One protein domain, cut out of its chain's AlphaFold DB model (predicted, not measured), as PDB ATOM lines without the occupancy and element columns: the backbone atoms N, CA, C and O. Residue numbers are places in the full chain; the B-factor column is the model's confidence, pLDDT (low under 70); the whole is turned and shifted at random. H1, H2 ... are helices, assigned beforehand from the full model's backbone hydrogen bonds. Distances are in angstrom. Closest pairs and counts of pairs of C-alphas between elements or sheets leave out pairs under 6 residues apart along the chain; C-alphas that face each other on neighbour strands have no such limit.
ATOM      1  N   LYS A   5     148.720 124.572 172.644       95.06
ATOM      2  CA  LYS A   5     147.366 125.127 172.524       95.06
ATOM      3  C   LYS A   5     146.586 124.403 171.428       95.06
ATOM      4  O   LYS A   5     145.504 123.891 171.699       95.06
ATOM      5  N   GLU A   6     147.173 124.291 170.243       95.50
ATOM      6  CA  GLU A   6     146.595 123.622 169.075       95.50
ATOM      7  C   GLU A   6     146.327 122.142 169.370       95.50
ATOM      8  O   GLU A   6     145.287 121.614 168.988       95.50
ATOM      9  N   PHE A   7     147.214 121.480 170.119       96.44
ATOM     10  CA  PHE A   7     147.008 120.102 170.560       96.44
ATOM     11  C   PHE A   7     145.789 119.954 171.480       96.44
ATOM     12  O   PHE A   7     144.973 119.054 171.281       96.44
ATOM     13  N   LYS A   8     145.613 120.856 172.456       95.56
ATOM     14  CA  LYS A   8     144.425 120.853 173.327       95.56
ATOM     15  C   LYS A   8     143.144 121.108 172.534       95.56
ATOM     16  O   LYS A   8     142.162 120.399 172.725       95.56
ATOM     17  N   GLU A   9     143.160 122.083 171.628       95.12
ATOM     18  CA  GLU A   9     142.021 122.382 170.751       95.12
ATOM     19  C   GLU A   9     141.659 121.182 169.867       95.12
ATOM     20  O   GLU A   9     140.483 120.841 169.734       95.12
ATOM     21  N   ALA A  10     142.667 120.498 169.331       95.81
ATOM     22  CA  ALA A  10     142.502 119.296 168.536       95.81
ATOM     23  C   ALA A  10     141.922 118.115 169.329       95.81
ATOM     24  O   ALA A  10     141.054 117.413 168.812       95.81
ATOM     25  N   ILE A  11     142.350 117.907 170.580       95.44
ATOM     26  CA  ILE A  11     141.770 116.883 171.465       95.44
ATOM     27  C   ILE A  11     140.285 117.153 171.698       95.44
ATOM     28  O   ILE A  11     139.467 116.243 171.576       95.44
ATOM     29  N   GLU A  12     139.921 118.394 172.015       94.69
ATOM     30  CA  GLU A  12     138.523 118.746 172.265       94.69
ATOM     31  C   GLU A  12     137.673 118.644 170.994       94.69
ATOM     32  O   GLU A  12     136.554 118.133 171.046       94.69
ATOM     33  N   ALA A  13     138.210 119.045 169.838       93.44
ATOM     34  CA  ALA A  13     137.558 118.838 168.548       93.44
ATOM     35  C   ALA A  13     137.336 117.345 168.255       93.44
ATOM     36  O   ALA A  13     136.242 116.957 167.847       93.44
ATOM     37  N   TYR A  14     138.334 116.496 168.521       92.94
ATOM     38  CA  TYR A  14     138.223 115.051 168.324       92.94
ATOM     39  C   TYR A  14     137.164 114.427 169.235       92.94
ATOM     40  O   TYR A  14     136.311 113.675 168.768       92.94
ATOM     41  N   LYS A  15     137.151 114.787 170.523       92.38
ATOM     42  CA  LYS A  15     136.121 114.323 171.462       92.38
ATOM     43  C   LYS A  15     134.718 114.710 170.992       92.38
ATOM     44  O   LYS A  15     133.835 113.853 170.989       92.38
ATOM     45  N   ARG A  16     134.517 115.957 170.543       90.81
ATOM     46  CA  ARG A  16     133.225 116.414 170.001       90.81
ATOM     47  C   ARG A  16     132.802 115.610 168.773       90.81
ATOM     48  O   ARG A  16     131.690 115.083 168.776       90.81
ATOM     49  N   GLU A  17     133.698 115.432 167.804       89.62
ATOM     50  CA  GLU A  17     133.476 114.615 166.600       89.62
ATOM     51  C   GLU A  17     133.085 113.169 166.955       89.62
ATOM     52  O   GLU A  17     132.102 112.648 166.442       89.62
ATOM     53  N   THR A  18     133.757 112.537 167.923       86.81
ATOM     54  CA  THR A  18     133.417 111.158 168.337       86.81
ATOM     55  C   THR A  18     132.129 111.031 169.157       86.81
ATOM     56  O   THR A  18     131.572 109.940 169.257       86.81
ATOM     57  N   SER A  19     131.648 112.123 169.756       84.25
ATOM     58  CA  SER A  19     130.454 112.123 170.614       84.25
ATOM     59  C   SER A  19     129.142 112.338 169.854       84.25
ATOM     60  O   SER A  19     128.076 112.026 170.381       84.25
ATOM     61  N   THR A  20     129.200 112.884 168.635       81.88
ATOM     62  CA  THR A  20     128.019 113.317 167.873       81.88
ATOM     63  C   THR A  20     128.128 112.860 166.418       81.88
ATOM     64  O   THR A  20     129.069 113.228 165.730       81.88
ATOM     65  N   ILE A  21     127.132 112.110 165.935       70.62
ATOM     66  CA  ILE A  21     127.148 111.404 164.633       70.62
ATOM     67  C   ILE A  21     127.363 112.337 163.417       70.62
ATOM     68  O   ILE A  21     127.889 111.893 162.400       70.62
ATOM     69  N   GLU A  22     127.000 113.619 163.513       77.94
ATOM     70  CA  GLU A  22     127.104 114.596 162.413       77.94
ATOM     71  C   GLU A  22     128.187 115.671 162.626       77.94
ATOM     72  O   GLU A  22     128.275 116.627 161.856       77.94
ATOM     73  N   ASN A  23     129.018 115.551 163.665       80.19
ATOM     74  CA  ASN A  23     130.073 116.525 163.941       80.19
ATOM     75  C   ASN A  23     131.363 116.137 163.192       80.19
ATOM     76  O   ASN A  23     131.780 114.985 163.228       80.19
ATOM     77  N   ASN A  24     131.992 117.093 162.504       86.75
ATOM     78  CA  ASN A  24     133.248 116.915 161.768       86.75
ATOM     79  C   ASN A  24     134.327 117.933 162.191       86.75
ATOM     80  O   ASN A  24     135.162 118.335 161.374       86.75
ATOM     81  N   ASP A  25     134.283 118.397 163.440       89.31
ATOM     82  CA  ASP A  25     135.123 119.466 163.982       89.31
ATOM     83  C   ASP A  25     136.617 119.159 163.840       89.31
ATOM     84  O   ASP A  25     137.389 120.024 163.424       89.31
ATOM     85  N   PHE A  26     137.045 117.938 164.167       91.62
ATOM     86  CA  PHE A  26     138.452 117.546 164.099       91.62
ATOM     87  C   PHE A  26     138.922 117.417 162.655       91.62
ATOM     88  O   PHE A  26     139.983 117.929 162.286       91.62
ATOM     89  N   THR A  27     138.103 116.790 161.813       88.50
ATOM     90  CA  THR A  27     138.360 116.687 160.376       88.50
ATOM     91  C   THR A  27     138.444 118.073 159.724       88.50
ATOM     92  O   THR A  27     139.326 118.319 158.896       88.50
ATOM     93  N   THR A  28     137.561 118.998 160.103       89.94
ATOM     94  CA  THR A  28     137.536 120.374 159.595       89.94
ATOM     95  C   THR A  28     138.746 121.165 160.077       89.94
ATOM     96  O   THR A  28     139.414 121.799 159.258       89.94
ATOM     97  N   LEU A  29     139.083 121.091 161.367       92.00
ATOM     98  CA  LEU A  29     140.253 121.749 161.953       92.00
ATOM     99  C   LEU A  29     141.534 121.373 161.199       92.00
ATOM    100  O   LEU A  29     142.254 122.254 160.731       92.00
ATOM    101  N   ARG A  30     141.758 120.074 160.977       92.31
ATOM    102  CA  ARG A  30     142.922 119.551 160.245       92.31
ATOM    103  C   ARG A  30     143.006 120.020 158.795       92.31
ATOM    104  O   ARG A  30     144.085 120.330 158.309       92.31
ATOM    105  N   LYS A  31     141.875 120.072 158.087       86.25
ATOM    106  CA  LYS A  31     141.843 120.466 156.665       86.25
ATOM    107  C   LYS A  31     141.978 121.971 156.450       86.25
ATOM    108  O   LYS A  31     142.438 122.392 155.395       86.25
ATOM    109  N   THR A  32     141.512 122.772 157.403       84.25
ATOM    110  CA  THR A  32     141.445 124.234 157.261       84.25
ATOM    111  C   THR A  32     142.704 124.934 157.757       84.25
ATOM    112  O   THR A  32     143.020 126.024 157.280       84.25
ATOM    113  N   HIS A  33     143.441 124.321 158.684       84.62
ATOM    114  CA  HIS A  33     144.614 124.926 159.301       84.62
ATOM    115  C   HIS A  33     145.912 124.336 158.751       84.62
ATOM    116  O   HIS A  33     146.162 123.137 158.813       84.62
ATOM    117  N   ASN A  34     146.803 125.213 158.288       86.19
ATOM    118  CA  ASN A  34     148.150 124.831 157.864       86.19
ATOM    119  C   ASN A  34     149.118 124.873 159.054       86.19
ATOM    120  O   ASN A  34     149.965 125.765 159.145       86.19
ATOM    121  N   PHE A  35     148.983 123.914 159.970       92.25
ATOM    122  CA  PHE A  35     149.707 123.894 161.248       92.25
ATOM    123  C   PHE A  35     151.234 123.986 161.118       92.25
ATOM    124  O   PHE A  35     151.890 124.592 161.966       92.25
ATOM    125  N   PHE A  36     151.800 123.443 160.039       95.06
ATOM    126  CA  PHE A  36     153.249 123.346 159.842       95.06
ATOM    127  C   PHE A  36     153.823 124.389 158.879       95.06
ATOM    128  O   PHE A  36     155.017 124.377 158.616       95.06
ATOM    129  N   ARG A  37     153.018 125.342 158.385       90.94
ATOM    130  CA  ARG A  37     153.463 126.352 157.401       90.94
ATOM    131  C   ARG A  37     154.654 127.201 157.864       90.94
ATOM    132  O   ARG A  37     155.393 127.732 157.035       90.94
ATOM    133  N   ASP A  38     154.811 127.358 159.173       91.81
ATOM    134  CA  ASP A  38     155.896 128.140 159.771       91.81
ATOM    135  C   ASP A  38     157.213 127.356 159.888       91.81
ATOM    136  O   ASP A  38     158.245 127.952 160.191       91.81
ATOM    137  N   VAL A  39     157.207 126.046 159.618       93.94
ATOM    138  CA  VAL A  39     158.406 125.201 159.624       93.94
ATOM    139  C   VAL A  39     159.136 125.363 158.294       93.94
ATOM    140  O   VAL A  39     158.807 124.703 157.320       93.94
ATOM    141  N   LYS A  40     160.104 126.281 158.222       92.69
ATOM    142  CA  LYS A  40     160.739 126.681 156.947       92.69
ATOM    143  C   LYS A  40     162.224 126.351 156.832       92.69
ATOM    144  O   LYS A  40     162.792 126.510 155.756       92.69
ATOM    145  N   ASP A  41     162.834 125.894 157.916       92.44
ATOM    146  CA  ASP A  41     164.253 125.572 158.013       92.44
ATOM    147  C   ASP A  41     164.474 124.349 158.924       92.44
ATOM    148  O   ASP A  41     163.529 123.764 159.470       92.44
ATOM    149  N   LYS A  42     165.736 123.920 159.033       91.19
ATOM    150  CA  LYS A  42     166.143 122.733 159.798       91.19
ATOM    151  C   LYS A  42     165.856 122.912 161.290       91.19
ATOM    152  O   LYS A  42     165.429 121.974 161.962       91.19
ATOM    153  N   GLU A  43     166.085 124.110 161.805       92.56
ATOM    154  CA  GLU A  43     165.906 124.478 163.201       92.56
ATOM    155  C   GLU A  43     164.436 124.329 163.593       92.56
ATOM    156  O   GLU A  43     164.126 123.700 164.604       92.56
ATOM    157  N   LYS A  44     163.516 124.784 162.737       95.06
ATOM    158  CA  LYS A  44     162.076 124.624 162.951       95.06
ATOM    159  C   LYS A  44     161.602 123.177 162.859       95.06
ATOM    160  O   LYS A  44     160.660 122.820 163.564       95.06
ATOM    161  N   ILE A  45     162.245 122.327 162.054       94.69
ATOM    162  CA  ILE A  45     161.978 120.878 162.091       94.69
ATOM    163  C   ILE A  45     162.335 120.326 163.473       94.69
ATOM    164  O   ILE A  45     161.523 119.634 164.086       94.69
ATOM    165  N   LYS A  46     163.532 120.654 163.975       93.88
ATOM    166  CA  LYS A  46     164.010 120.199 165.288       93.88
ATOM    167  C   LYS A  46     163.102 120.699 166.414       93.88
ATOM    168  O   LYS A  46     162.710 119.908 167.267       93.88
ATOM    169  N   GLU A  47     162.704 121.971 166.384       95.88
ATOM    170  CA  GLU A  47     161.737 122.541 167.332       95.88
ATOM    171  C   GLU A  47     160.399 121.789 167.308       95.88
ATOM    172  O   GLU A  47     159.874 121.431 168.361       95.88
ATOM    173  N   GLN A  48     159.855 121.501 166.120       97.06
ATOM    174  CA  GLN A  48     158.583 120.789 165.988       97.06
ATOM    175  C   GLN A  48     158.672 119.337 166.489       97.06
ATOM    176  O   GLN A  48     157.736 118.867 167.139       97.06
ATOM    177  N   ILE A  49     159.782 118.636 166.225       96.81
ATOM    178  CA  ILE A  49     160.048 117.284 166.749       96.81
ATOM    179  C   ILE A  49     160.139 117.306 168.276       96.81
ATOM    180  O   ILE A  49     159.469 116.514 168.937       96.81
ATOM    181  N   ASN A  50     160.908 118.238 168.845       96.50
ATOM    182  CA  ASN A  50     161.041 118.389 170.295       96.50
ATOM    183  C   ASN A  50     159.699 118.684 170.959       96.50
ATOM    184  O   ASN A  50     159.384 118.125 172.004       96.50
ATOM    185  N   LEU A  51     158.867 119.500 170.318       97.31
ATOM    186  CA  LEU A  51     157.528 119.750 170.813       97.31
ATOM    187  C   LEU A  51     156.655 118.487 170.792       97.31
ATOM    188  O   LEU A  51     155.903 118.265 171.736       97.31
ATOM    189  N   PHE A  52     156.734 117.647 169.753       97.88
ATOM    190  CA  PHE A  52     156.021 116.365 169.766       97.88
ATOM    191  C   PHE A  52     156.494 115.469 170.914       97.88
ATOM    192  O   PHE A  52     155.659 114.886 171.600       97.88
ATOM    193  N   ILE A  53     157.805 115.407 171.162       97.25
ATOM    194  CA  ILE A  53     158.389 114.672 172.295       97.25
ATOM    195  C   ILE A  53     157.801 115.182 173.612       97.25
ATOM    196  O   ILE A  53     157.243 114.389 174.367       97.25
ATOM    197  N   GLU A  54     157.840 116.497 173.854       97.19
ATOM    198  CA  GLU A  54     157.261 117.107 175.056       97.19
ATOM    199  C   GLU A  54     155.774 116.780 175.212       97.19
ATOM    200  O   GLU A  54     155.332 116.390 176.290       97.19
ATOM    201  N   LEU A  55     154.991 116.903 174.136       97.44
ATOM    202  CA  LEU A  55     153.560 116.602 174.163       97.44
ATOM    203  C   LEU A  55     153.290 115.146 174.549       97.44
ATOM    204  O   LEU A  55     152.411 114.894 175.369       97.44
ATOM    205  N   ILE A  56     154.052 114.197 174.001       96.38
ATOM    206  CA  ILE A  56     153.925 112.770 174.328       96.38
ATOM    207  C   ILE A  56     154.340 112.493 175.782       96.38
ATOM    208  O   ILE A  56     153.725 111.659 176.459       96.38
ATOM    209  N   SER A  57     155.372 113.181 176.276       94.75
ATOM    210  CA  SER A  57     155.829 113.062 177.663       94.75
ATOM    211  C   SER A  57     154.814 113.621 178.668       94.75
ATOM    212  O   SER A  57     154.607 112.993 179.709       94.75
ATOM    213  N   ASP A  58     154.158 114.738 178.338       95.62
ATOM    214  CA  ASP A  58     153.248 115.476 179.226       95.62
ATOM    215  C   ASP A  58     151.796 114.960 179.198       95.62
ATOM    216  O   ASP A  58     151.061 115.116 180.176       95.62
ATOM    217  N   MET A  59     151.333 114.403 178.074       94.06
ATOM    218  CA  MET A  59     149.932 113.997 177.919       94.06
ATOM    219  C   MET A  59     149.582 112.725 178.707       94.06
ATOM    220  O   MET A  59     150.428 111.865 178.954       94.06
ATOM    221  N   ASP A  60     148.292 112.547 179.009       93.38
ATOM    222  CA  ASP A  60     147.765 111.252 179.448       93.38
ATOM    223  C   ASP A  60     147.836 110.257 178.279       93.38
ATOM    224  O   ASP A  60     147.057 110.337 177.324       93.38
ATOM    225  N   ARG A  61     148.813 109.351 178.340       91.62
ATOM    226  CA  ARG A  61     149.088 108.356 177.299       91.62
ATOM    227  C   ARG A  61     148.069 107.224 177.275       91.62
ATOM    228  O   ARG A  61     147.970 106.565 176.241       91.62
ATOM    229  N   ASP A  62     147.303 107.009 178.343       88.69
ATOM    230  CA  ASP A  62     146.281 105.959 178.417       88.69
ATOM    231  C   ASP A  62     144.972 106.396 177.747       88.69
ATOM    232  O   ASP A  62     144.229 105.564 177.209       88.69
ATOM    233  N   ALA A  63     144.745 107.706 177.632       90.38
ATOM    234  CA  ALA A  63     143.652 108.259 176.847       90.38
ATOM    235  C   ALA A  63     143.858 108.040 175.335       90.38
ATOM    236  O   ALA A  63     144.740 108.627 174.703       90.38
ATOM    237  N   TYR A  64     142.970 107.251 174.720       89.19
ATOM    238  CA  TYR A  64     142.991 106.982 173.275       89.19
ATOM    239  C   TYR A  64     142.941 108.261 172.427       89.19
ATOM    240  O   TYR A  64     143.686 108.377 171.460       89.19
ATOM    241  N   ALA A  65     142.119 109.241 172.818       91.62
ATOM    242  CA  ALA A  65     142.017 110.524 172.122       91.62
ATOM    243  C   ALA A  65     143.374 111.234 172.005       91.62
ATOM    244  O   ALA A  65     143.719 111.725 170.935       91.62
ATOM    245  N   ASN A  66     144.168 111.236 173.079       93.81
ATOM    246  CA  ASN A  66     145.476 111.883 173.083       93.81
ATOM    247  C   ASN A  66     146.436 111.174 172.123       93.81
ATOM    248  O   ASN A  66     147.047 111.834 171.283       93.81
ATOM    249  N   ARG A  67     146.502 109.833 172.192       92.38
ATOM    250  CA  ARG A  67     147.317 109.013 171.277       92.38
ATOM    251  C   ARG A  67     146.922 109.238 169.819       92.38
ATOM    252  O   ARG A  67     147.762 109.551 168.984       92.38
ATOM    253  N   TYR A  68     145.630 109.146 169.525       90.94
ATOM    254  CA  TYR A  68     145.117 109.296 168.171       90.94
ATOM    255  C   TYR A  68     145.430 110.677 167.586       90.94
ATOM    256  O   TYR A  68     145.907 110.784 166.453       90.94
ATOM    257  N   VAL A  69     145.200 111.741 168.362       94.25
ATOM    258  CA  VAL A  69     145.446 113.115 167.916       94.25
ATOM    259  C   VAL A  69     146.936 113.351 167.679       94.25
ATOM    260  O   VAL A  69     147.294 113.839 166.607       94.25
ATOM    261  N   ILE A  70     147.817 112.980 168.614       95.81
ATOM    262  CA  ILE A  70     149.254 113.253 168.456       95.81
ATOM    263  C   ILE A  70     149.843 112.497 167.262       95.81
ATOM    264  O   ILE A  70     150.533 113.094 166.437       95.81
ATOM    265  N   GLN A  71     149.491 111.220 167.094       93.75
ATOM    266  CA  GLN A  71     149.964 110.396 165.978       93.75
ATOM    267  C   GLN A  71     149.439 110.908 164.636       93.75
ATOM    268  O   GLN A  71     150.162 110.940 163.641       93.75
ATOM    269  N   THR A  72     148.199 111.401 164.615       93.50
ATOM    270  CA  THR A  72     147.635 112.066 163.439       93.50
ATOM    271  C   THR A  72     148.475 113.276 163.025       93.50
ATOM    272  O   THR A  72     148.809 113.405 161.847       93.50
ATOM    273  N   PHE A  73     148.851 114.143 163.968       96.56
ATOM    274  CA  PHE A  73     149.655 115.328 163.658       96.56
ATOM    275  C   PHE A  73     151.104 115.001 163.295       96.56
ATOM    276  O   PHE A  73     151.661 115.678 162.435       96.56
ATOM    277  N   ILE A  74     151.695 113.943 163.856       96.69
ATOM    278  CA  ILE A  74     153.008 113.437 163.421       96.69
ATOM    279  C   ILE A  74     152.949 112.999 161.949       96.69
ATOM    280  O   ILE A  74     153.811 113.369 161.149       96.69
ATOM    281  N   LEU A  75     151.900 112.273 161.552       95.00
ATOM    282  CA  LEU A  75     151.707 111.863 160.158       95.00
ATOM    283  C   LEU A  75     151.463 113.051 159.223       95.00
ATOM    284  O   LEU A  75     151.928 113.051 158.083       95.00
ATOM    285  N   GLU A  76     150.719 114.062 159.666       95.06
ATOM    286  CA  GLU A  76     150.525 115.288 158.886       95.06
ATOM    287  C   GLU A  76     151.805 116.101 158.751       95.06
ATOM    288  O   GLU A  76     152.074 116.626 157.671       95.06
ATOM    289  N   PHE A  77     152.629 116.135 159.796       97.00
ATOM    290  CA  PHE A  77     153.946 116.743 159.732       97.00
ATOM    291  C   PHE A  77     154.830 116.039 158.698       97.00
ATOM    292  O   PHE A  77     155.399 116.706 157.839       97.00
ATOM    293  N   CYS A  78     154.864 114.703 158.687       96.56
ATOM    294  CA  CYS A  78     155.600 113.942 157.671       96.56
ATOM    295  C   CYS A  78     155.125 114.274 156.247       96.56
ATOM    296  O   CYS A  78     155.939 114.545 155.364       96.56
ATOM    297  N   LYS A  79     153.804 114.351 156.030       94.88
ATOM    298  CA  LYS A  79     153.234 114.733 154.726       94.88
ATOM    299  C   LYS A  79     153.642 116.142 154.306       94.88
ATOM    300  O   LYS A  79     153.912 116.354 153.128       94.88
ATOM    301  N   TYR A  80     153.665 117.088 155.244       95.88
ATOM    302  CA  TYR A  80     154.136 118.448 154.993       95.88
ATOM    303  C   TYR A  80     155.620 118.465 154.602       95.88
ATOM    304  O   TYR A  80     155.993 119.125 153.631       95.88
ATOM    305  N   LEU A  81     156.458 117.701 155.314       95.56
ATOM    306  CA  LEU A  81     157.884 117.605 155.016       95.56
ATOM    307  C   LEU A  81     158.153 117.055 153.607       95.56
ATOM    308  O   LEU A  81     158.981 117.606 152.883       95.56
ATOM    309  N   ASP A  82     157.424 116.012 153.204       92.69
ATOM    310  CA  ASP A  82     157.592 115.381 151.890       92.69
ATOM    311  C   ASP A  82     157.069 116.248 150.732       92.69
ATOM    312  O   ASP A  82     157.590 116.166 149.618       92.69
ATOM    313  N   LYS A  83     156.010 117.038 150.958       91.94
ATOM    314  CA  LYS A  83     155.296 117.745 149.881       91.94
ATOM    315  C   LYS A  83     155.668 119.210 149.735       91.94
ATOM    316  O   LYS A  83     155.754 119.687 148.608       91.94
ATOM    317  N   ASP A  84     155.864 119.912 150.846       92.31
ATOM    318  CA  ASP A  84     155.900 121.374 150.858       92.31
ATOM    319  C   ASP A  84     157.206 121.926 151.437       92.31
ATOM    320  O   ASP A  84     157.740 122.906 150.918       92.31
ATOM    321  N   PHE A  85     157.757 121.303 152.487       94.75
ATOM    322  CA  PHE A  85     158.912 121.847 153.211       94.75
ATOM    323  C   PHE A  85     160.122 122.108 152.308       94.75
ATOM    324  O   PHE A  85     160.691 123.199 152.342       94.75
ATOM    325  N   LEU A  86     160.511 121.121 151.492       92.81
ATOM    326  CA  LEU A  86     161.733 121.189 150.685       92.81
ATOM    327  C   LEU A  86     161.715 122.334 149.662       92.81
ATOM    328  O   LEU A  86     162.776 122.831 149.293       92.81
ATOM    329  N   PHE A  87     160.534 122.816 149.257       93.62
ATOM    330  CA  PHE A  87     160.403 123.980 148.375       93.62
ATOM    331  C   PHE A  87     160.751 125.312 149.058       93.62
ATOM    332  O   PHE A  87     160.965 126.312 148.373       93.62
ATOM    333  N   ASN A  88     160.851 125.345 150.391       91.44
ATOM    334  CA  ASN A  88     161.345 126.515 151.119       91.44
ATOM    335  C   ASN A  88     162.877 126.641 151.053       91.44
ATOM    336  O   ASN A  88     163.414 127.720 151.311       91.44
ATOM    337  N   ILE A  89     163.588 125.568 150.684       92.75
ATOM    338  CA  ILE A  89     165.050 125.527 150.660       92.75
ATOM    339  C   ILE A  89     165.561 125.978 149.290       92.75
ATOM    340  O   ILE A  89     165.329 125.330 148.273       92.75
ATOM    341  N   LYS A  90     166.279 127.105 149.271       92.62
ATOM    342  CA  LYS A  90     166.853 127.686 148.042       92.62
ATOM    343  C   LYS A  90     168.313 127.301 147.804       92.62
ATOM    344  O   LYS A  90     168.802 127.462 146.690       92.62
ATOM    345  N   ASP A  91     169.006 126.823 148.836       94.19
ATOM    346  CA  ASP A  91     170.385 126.350 148.722       94.19
ATOM    347  C   ASP A  91     170.415 124.883 148.270       94.19
ATOM    348  O   ASP A  91     169.816 124.013 148.902       94.19
ATOM    349  N   GLY A  92     171.112 124.605 147.167       93.12
ATOM    350  CA  GLY A  92     171.119 123.276 146.554       93.12
ATOM    351  C   GLY A  92     171.810 122.210 147.406       93.12
ATOM    352  O   GLY A  92     171.345 121.073 147.453       93.12
ATOM    353  N   LYS A  93     172.896 122.560 148.108       92.50
ATOM    354  CA  LYS A  93     173.622 121.608 148.963       92.50
ATOM    355  C   LYS A  93     172.759 121.217 150.163       92.50
ATOM    356  O   LYS A  93     172.568 120.029 150.420       92.50
ATOM    357  N   LEU A  94     172.190 122.214 150.834       91.44
ATOM    358  CA  LEU A  94     171.282 122.041 151.960       91.44
ATOM    359  C   LEU A  94     170.019 121.273 151.554       91.44
ATOM    360  O   LEU A  94     169.548 120.433 152.315       91.44
ATOM    361  N   PHE A  95     169.491 121.513 150.350       94.00
ATOM    362  CA  PHE A  95     168.335 120.784 149.832       94.00
ATOM    363  C   PHE A  95     168.582 119.273 149.805       94.00
ATOM    364  O   PHE A  95     167.773 118.516 150.338       94.00
ATOM    365  N   PHE A  96     169.688 118.823 149.204       93.38
ATOM    366  CA  PHE A  96     169.979 117.390 149.108       93.38
ATOM    367  C   PHE A  96     170.254 116.769 150.481       93.38
ATOM    368  O   PHE A  96     169.748 115.684 150.761       93.38
ATOM    369  N   GLU A  97     170.972 117.481 151.355       91.38
ATOM    370  CA  GLU A  97     171.218 117.031 152.728       91.38
ATOM    371  C   GLU A  97     169.907 116.839 153.510       91.38
ATOM    372  O   GLU A  97     169.680 115.790 154.119       91.38
ATOM    373  N   LEU A  98     169.024 117.841 153.484       92.88
ATOM    374  CA  LEU A  98     167.751 117.786 154.200       92.88
ATOM    375  C   LEU A  98     166.801 116.764 153.587       92.88
ATOM    376  O   LEU A  98     166.129 116.058 154.332       92.88
ATOM    377  N   ARG A  99     166.763 116.638 152.257       94.12
ATOM    378  CA  ARG A  99     165.902 115.674 151.563       94.12
ATOM    379  C   ARG A  99     166.157 114.251 152.039       94.12
ATOM    380  O   ARG A  99     165.204 113.532 152.330       94.12
ATOM    381  N   ASP A 100     167.418 113.840 152.124       91.94
ATOM    382  CA  ASP A 100     167.753 112.462 152.481       91.94
ATOM    383  C   ASP A 100     167.447 112.187 153.964       91.94
ATOM    384  O   ASP A 100     166.870 111.149 154.300       91.94
ATOM    385  N   LYS A 101     167.724 113.157 154.844       92.25
ATOM    386  CA  LYS A 101     167.388 113.066 156.273       92.25
ATOM    387  C   LYS A 101     165.875 113.044 156.522       92.25
ATOM    388  O   LYS A 101     165.400 112.204 157.285       92.25
ATOM    389  N   ILE A 102     165.121 113.920 155.856       94.94
ATOM    390  CA  ILE A 102     163.653 113.961 155.914       94.94
ATOM    391  C   ILE A 102     163.081 112.639 155.424       94.94
ATOM    392  O   ILE A 102     162.265 112.047 156.117       94.94
ATOM    393  N   LYS A 103     163.555 112.129 154.284       94.94
ATOM    394  CA  LYS A 103     163.066 110.864 153.739       94.94
ATOM    395  C   LYS A 103     163.300 109.694 154.689       94.94
ATOM    396  O   LYS A 103     162.426 108.841 154.818       94.94
ATOM    397  N   LYS A 104     164.457 109.650 155.360       94.88
ATOM    398  CA  LYS A 104     164.737 108.639 156.387       94.88
ATOM    399  C   LYS A 104     163.730 108.747 157.538       94.88
ATOM    400  O   LYS A 104     163.116 107.748 157.894       94.88
ATOM    401  N   PHE A 105     163.510 109.961 158.049       95.31
ATOM    402  CA  PHE A 105     162.547 110.226 159.123       95.31
ATOM    403  C   PHE A 105     161.115 109.826 158.746       95.31
ATOM    404  O   PHE A 105     160.492 109.028 159.446       95.31
ATOM    405  N   THR A 106     160.597 110.342 157.627       96.50
ATOM    406  CA  THR A 106     159.211 110.095 157.208       96.50
ATOM    407  C   THR A 106     158.980 108.626 156.868       96.50
ATOM    408  O   THR A 106     157.927 108.089 157.205       96.50
ATOM    409  N   SER A 107     159.971 107.936 156.287       95.75
ATOM    410  CA  SER A 107     159.850 106.503 155.983       95.75
ATOM    411  C   SER A 107     159.737 105.651 157.247       95.75
ATOM    412  O   SER A 107     158.869 104.784 157.290       95.75
ATOM    413  N   GLU A 108     160.536 105.918 158.288       95.44
ATOM    414  CA  GLU A 108     160.445 105.175 159.556       95.44
ATOM    415  C   GLU A 108     159.061 105.348 160.208       95.44
ATOM    416  O   GLU A 108     158.434 104.359 160.592       95.44
ATOM    417  N   ILE A 109     158.526 106.576 160.239       95.31
ATOM    418  CA  ILE A 109     157.170 106.849 160.748       95.31
ATOM    419  C   ILE A 109     156.097 106.140 159.905       95.31
ATOM    420  O   ILE A 109     155.167 105.536 160.443       95.31
ATOM    421  N   TYR A 110     156.190 106.186 158.572       94.19
ATOM    422  CA  TYR A 110     155.202 105.534 157.708       94.19
ATOM    423  C   TYR A 110     155.237 104.012 157.810       94.19
ATOM    424  O   TYR A 110     154.180 103.380 157.794       94.19
ATOM    425  N   GLU A 111     156.424 103.413 157.911       91.75
ATOM    426  CA  GLU A 111     156.573 101.978 158.138       91.75
ATOM    427  C   GLU A 111     155.961 101.566 159.471       91.75
ATOM    428  O   GLU A 111     155.236 100.568 159.520       91.75
ATOM    429  N   ASN A 112     156.195 102.358 160.520       88.12
ATOM    430  CA  ASN A 112     155.585 102.156 161.822       88.12
ATOM    431  C   ASN A 112     154.053 102.166 161.709       88.12
ATOM    432  O   ASN A 112     153.388 101.155 161.942       88.12
ATOM    433  N   ASN A 113     153.492 103.251 161.175       86.31
ATOM    434  CA  ASN A 113     152.051 103.389 160.984       86.31
ATOM    435  C   ASN A 113     151.446 102.281 160.094       86.31
ATOM    436  O   ASN A 113     150.326 101.818 160.327       86.31
ATOM    437  N   LYS A 114     152.178 101.797 159.081       86.50
ATOM    438  CA  LYS A 114     151.743 100.670 158.242       86.50
ATOM    439  C   LYS A 114     151.668  99.361 159.034       86.50
ATOM    440  O   LYS A 114     150.674  98.651 158.907       86.50
ATOM    441  N   LYS A 115     152.679  99.042 159.852       80.50
ATOM    442  CA  LYS A 115     152.674  97.841 160.711       80.50
ATOM    443  C   LYS A 115     151.468  97.844 161.652       80.50
ATOM    444  O   LYS A 115     150.802  96.822 161.805       80.50
ATOM    445  N   PHE A 116     151.150  99.003 162.221       71.12
ATOM    446  CA  PHE A 116     150.067  99.145 163.190       71.12
ATOM    447  C   PHE A 116     148.669  99.172 162.563       71.12
ATOM    448  O   PHE A 116     147.751  98.561 163.095       71.12
ATOM    449  N   THR A 117     148.491  99.777 161.388       72.06
ATOM    450  CA  THR A 117     147.203  99.718 160.663       72.06
ATOM    451  C   THR A 117     146.844  98.312 160.175       72.06
ATOM    452  O   THR A 117     145.668  98.015 159.980       72.06
ATOM    453  N   GLN A 118     147.836  97.434 160.003       68.88
ATOM    454  CA  GLN A 118     147.632  96.032 159.627       68.88
ATOM    455  C   GLN A 118     147.338  95.110 160.823       68.88
ATOM    456  O   GLN A 118     146.825  94.013 160.620       68.88
ATOM    457  N   ASN A 119     147.598  95.558 162.056       60.09
ATOM    458  CA  ASN A 119     147.297  94.833 163.289       60.09
ATOM    459  C   ASN A 119     146.303  95.635 164.145       60.09
ATOM    460  O   ASN A 119     146.685  96.380 165.044       60.09
ATOM    461  N   LEU A 120     145.003  95.440 163.899       52.09
ATOM    462  CA  LEU A 120     143.900  96.115 164.611       52.09
ATOM    463  C   LEU A 120     143.936  95.947 166.146       52.09
ATOM    464  O   LEU A 120     143.386  96.777 166.866       52.09
ATOM    465  N   SER A 121     144.583  94.900 166.666       51.16
ATOM    466  CA  SER A 121     144.766  94.681 168.111       51.16
ATOM    467  C   SER A 121     145.863  95.553 168.740       51.16
ATOM    468  O   SER A 121     145.942  95.637 169.963       51.16
ATOM    469  N   LEU A 122     146.689  96.211 167.920       51.44
ATOM    470  CA  LEU A 122     147.869  96.978 168.314       51.44
ATOM    471  C   LEU A 122     147.673  98.498 168.152       51.44
ATOM    472  O   LEU A 122     148.641  99.242 168.058       51.44
ATOM    473  N   HIS A 123     146.438  99.015 168.222       59.09
ATOM    474  CA  HIS A 123     146.174 100.456 168.454       59.09
ATOM    475  C   HIS A 123     146.582 100.904 169.878       59.09
ATOM    476  O   HIS A 123     145.883 101.649 170.575       59.09
ATOM    477  N   SER A 124     147.702 100.364 170.340       67.75
ATOM    478  CA  SER A 124     148.194 100.333 171.694       67.75
ATOM    479  C   SER A 124     149.167 101.481 171.930       67.75
ATOM    480  O   SER A 124     149.650 102.160 171.022       67.75
ATOM    481  N   LEU A 125     149.461 101.674 173.208       83.94
ATOM    482  CA  LEU A 125     150.544 102.506 173.704       83.94
ATOM    483  C   LEU A 125     151.897 102.207 173.021       83.94
ATOM    484  O   LEU A 125     152.728 103.101 172.924       83.94
ATOM    485  N   GLU A 126     152.101 100.989 172.509       85.62
ATOM    486  CA  GLU A 126     153.328 100.585 171.810       85.62
ATOM    487  C   GLU A 126     153.522 101.348 170.502       85.62
ATOM    488  O   GLU A 126     154.633 101.781 170.216       85.62
ATOM    489  N   HIS A 127     152.448 101.599 169.744       87.44
ATOM    490  CA  HIS A 127     152.541 102.401 168.524       87.44
ATOM    491  C   HIS A 127     153.071 103.804 168.826       87.44
ATOM    492  O   HIS A 127     153.986 104.292 168.165       87.44
ATOM    493  N   LEU A 128     152.527 104.418 169.878       91.62
ATOM    494  CA  LEU A 128     152.974 105.721 170.346       91.62
ATOM    495  C   LEU A 128     154.426 105.676 170.841       91.62
ATOM    496  O   LEU A 128     155.163 106.638 170.643       91.62
ATOM    497  N   LEU A 129     154.832 104.583 171.491       92.50
ATOM    498  CA  LEU A 129     156.189 104.412 172.000       92.50
ATOM    499  C   LEU A 129     157.216 104.302 170.866       92.50
ATOM    500  O   LEU A 129     158.281 104.907 170.960       92.50
ATOM    501  N   GLU A 130     156.886 103.589 169.790       92.81
ATOM    502  CA  GLU A 130     157.721 103.500 168.587       92.81
ATOM    503  C   GLU A 130     157.841 104.866 167.893       92.81
ATOM    504  O   GLU A 130     158.953 105.321 167.618       92.81
ATOM    505  N   ASP A 131     156.724 105.583 167.702       93.88
ATOM    506  CA  ASP A 131     156.751 106.949 167.157       93.88
ATOM    507  C   ASP A 131     157.608 107.876 168.036       93.88
ATOM    508  O   ASP A 131     158.416 108.655 167.532       93.88
ATOM    509  N   TYR A 132     157.478 107.766 169.360       95.50
ATOM    510  CA  TYR A 132     158.279 108.517 170.325       95.50
ATOM    511  C   TYR A 132     159.775 108.187 170.226       95.50
ATOM    512  O   TYR A 132     160.606 109.097 170.233       95.50
ATOM    513  N   GLY A 133     160.133 106.910 170.082       95.50
ATOM    514  CA  GLY A 133     161.513 106.471 169.872       95.50
ATOM    515  C   GLY A 133     162.117 107.033 168.584       95.50
ATOM    516  O   GLY A 133     163.244 107.534 168.596       95.50
ATOM    517  N   ILE A 134     161.350 107.032 167.489       95.44
ATOM    518  CA  ILE A 134     161.759 107.645 166.218       95.44
ATOM    519  C   ILE A 134     161.947 109.156 166.403       95.44
ATOM    520  O   ILE A 134     162.990 109.695 166.033       95.44
ATOM    521  N   LEU A 135     161.000 109.854 167.036       96.62
ATOM    522  CA  LEU A 135     161.135 111.287 167.314       96.62
ATOM    523  C   LEU A 135     162.399 111.591 168.131       96.62
ATOM    524  O   LEU A 135     163.149 112.491 167.763       96.62
ATOM    525  N   LEU A 136     162.686 110.819 169.186       95.38
ATOM    526  CA  LEU A 136     163.904 110.966 169.990       95.38
ATOM    527  C   LEU A 136     165.172 110.766 169.156       95.38
ATOM    528  O   LEU A 136     166.080 111.595 169.215       95.38
ATOM    529  N   LYS A 137     165.226 109.704 168.347       93.69
ATOM    530  CA  LYS A 137     166.349 109.425 167.443       93.69
ATOM    531  C   LYS A 137     166.617 110.598 166.506       93.69
ATOM    532  O   LYS A 137     167.765 110.998 166.337       93.69
ATOM    533  N   PHE A 138     165.566 111.172 165.926       89.94
ATOM    534  CA  PHE A 138     165.707 112.293 165.004       89.94
ATOM    535  C   PHE A 138     165.858 113.642 165.712       89.94
ATOM    536  O   PHE A 138     166.434 114.543 165.131       89.94
ATOM    537  N   SER A 139     165.470 113.810 166.978       88.12
ATOM    538  CA  SER A 139     165.740 115.051 167.730       88.12
ATOM    539  C   SER A 139     167.241 115.346 167.890       88.12
ATOM    540  O   SER A 139     167.661 116.506 167.934       88.12
ATOM    541  N   LYS A 140     168.065 114.292 167.877       77.62
ATOM    542  CA  LYS A 140     169.527 114.321 167.993       77.62
ATOM    543  C   LYS A 140     170.253 114.639 166.679       77.62
ATOM    544  O   LYS A 140     171.358 114.162 166.471       77.62
ATOM    545  N   PHE A 141     169.677 115.477 165.808       55.69
ATOM    546  CA  PHE A 141     170.182 115.878 164.473       55.69
ATOM    547  C   PHE A 141     171.656 116.375 164.379       55.69
ATOM    548  O   PHE A 141     172.084 116.761 163.287       55.69
TER     549      PHE A 141
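What this domain is: This is residues 5 to 141 of the 157 residues of an uncharacterized protein of Thermoplasmata archaeon (UniProt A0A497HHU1). An up-and-down bundle of four helices, H3, H4, H6 and H7, makes the body, and a pair of helices, H1 and the eight-residue H2, packs on it through H1, which meets residues 65 to 70 of H4 at a steep angle. H4 lies nearest the middle of the whole and touches four other helices, while the four-residue H5 makes a short turn between H4 and H6. The printed part has 137 residues with seven named helices, H1 to H7 in chain order, and no named strand; the class is all helix. It is compact, with a radius of gyration of the C-alphas of 15.5 A, but elongated in outline, spanning 49 by 30 by 27 A.

Where its parts are: H1, residues 5 to 19, begins at C-alpha 5 (147.366, 125.127, 172.524) and is 21.4 A long. H2 is residues 25 to 32. H3, residues 42 to 58, measures 24.4 A, and H4, residues 64 to 83, measures 28.5 A. H5 is residues 85 to 88. H6, residues 92 to 118, is the longest at 38.3 A and begins at C-alpha 92 (171.119, 123.276, 146.554). H7, residues 125 to 139, is 20.6 A long and ends at C-alpha 139 (165.740, 115.051, 167.730).

How they stand to each other: H4 is the hub. H3 and H4 form a helical hairpin at a shallow tilt of 9 degrees, opposite ways; their closest C-alphas, of Ile 56 and Ile 70, are 7.5 A apart. H4 touches H6 with residues 75 to 82 alone, closest at the C-alphas of Cys 78 and Thr 106, 5.3 A; the tilt of 36 degrees is only just steep. H6 and H7 form a second helical hairpin at a shallow tilt of 10 degrees, with the C-alphas of Ile 109 and Asp 131 closest at 6.4 A. H7 touches H3, closest at the C-alphas of Ser 139 and Lys 46, 6.0 A. H4 touches H1 with residues 65 to 70 alone, at a steep tilt of 61 degrees; the C-alphas of Val 69 and Ile 11 are closest at 6.3 A. H2 touches H1, with the C-alphas of Phe 26 and Ala 13 closest at 4.7 A, and is apart from H4. H5 and H6 only just touch, with 3 pairs of C-alphas within 8 A, the closest being those of Leu 86 and Phe 95 at 6.7 A. In H1, H2, H3, H4, H6 and H7 every O i to N i+4 pair is within hydrogen-bond range; H5 is too short for such a pair.

The domain as a whole: The two C-alphas farthest apart, of Ile 21 and Lys 93, are 50.1 A from each other. The printed part has no cut and no long link. The mean pLDDT of the printed part is 89.9; residues 118 to 124, of which 118 belongs to H6, and residue 141 are under 70.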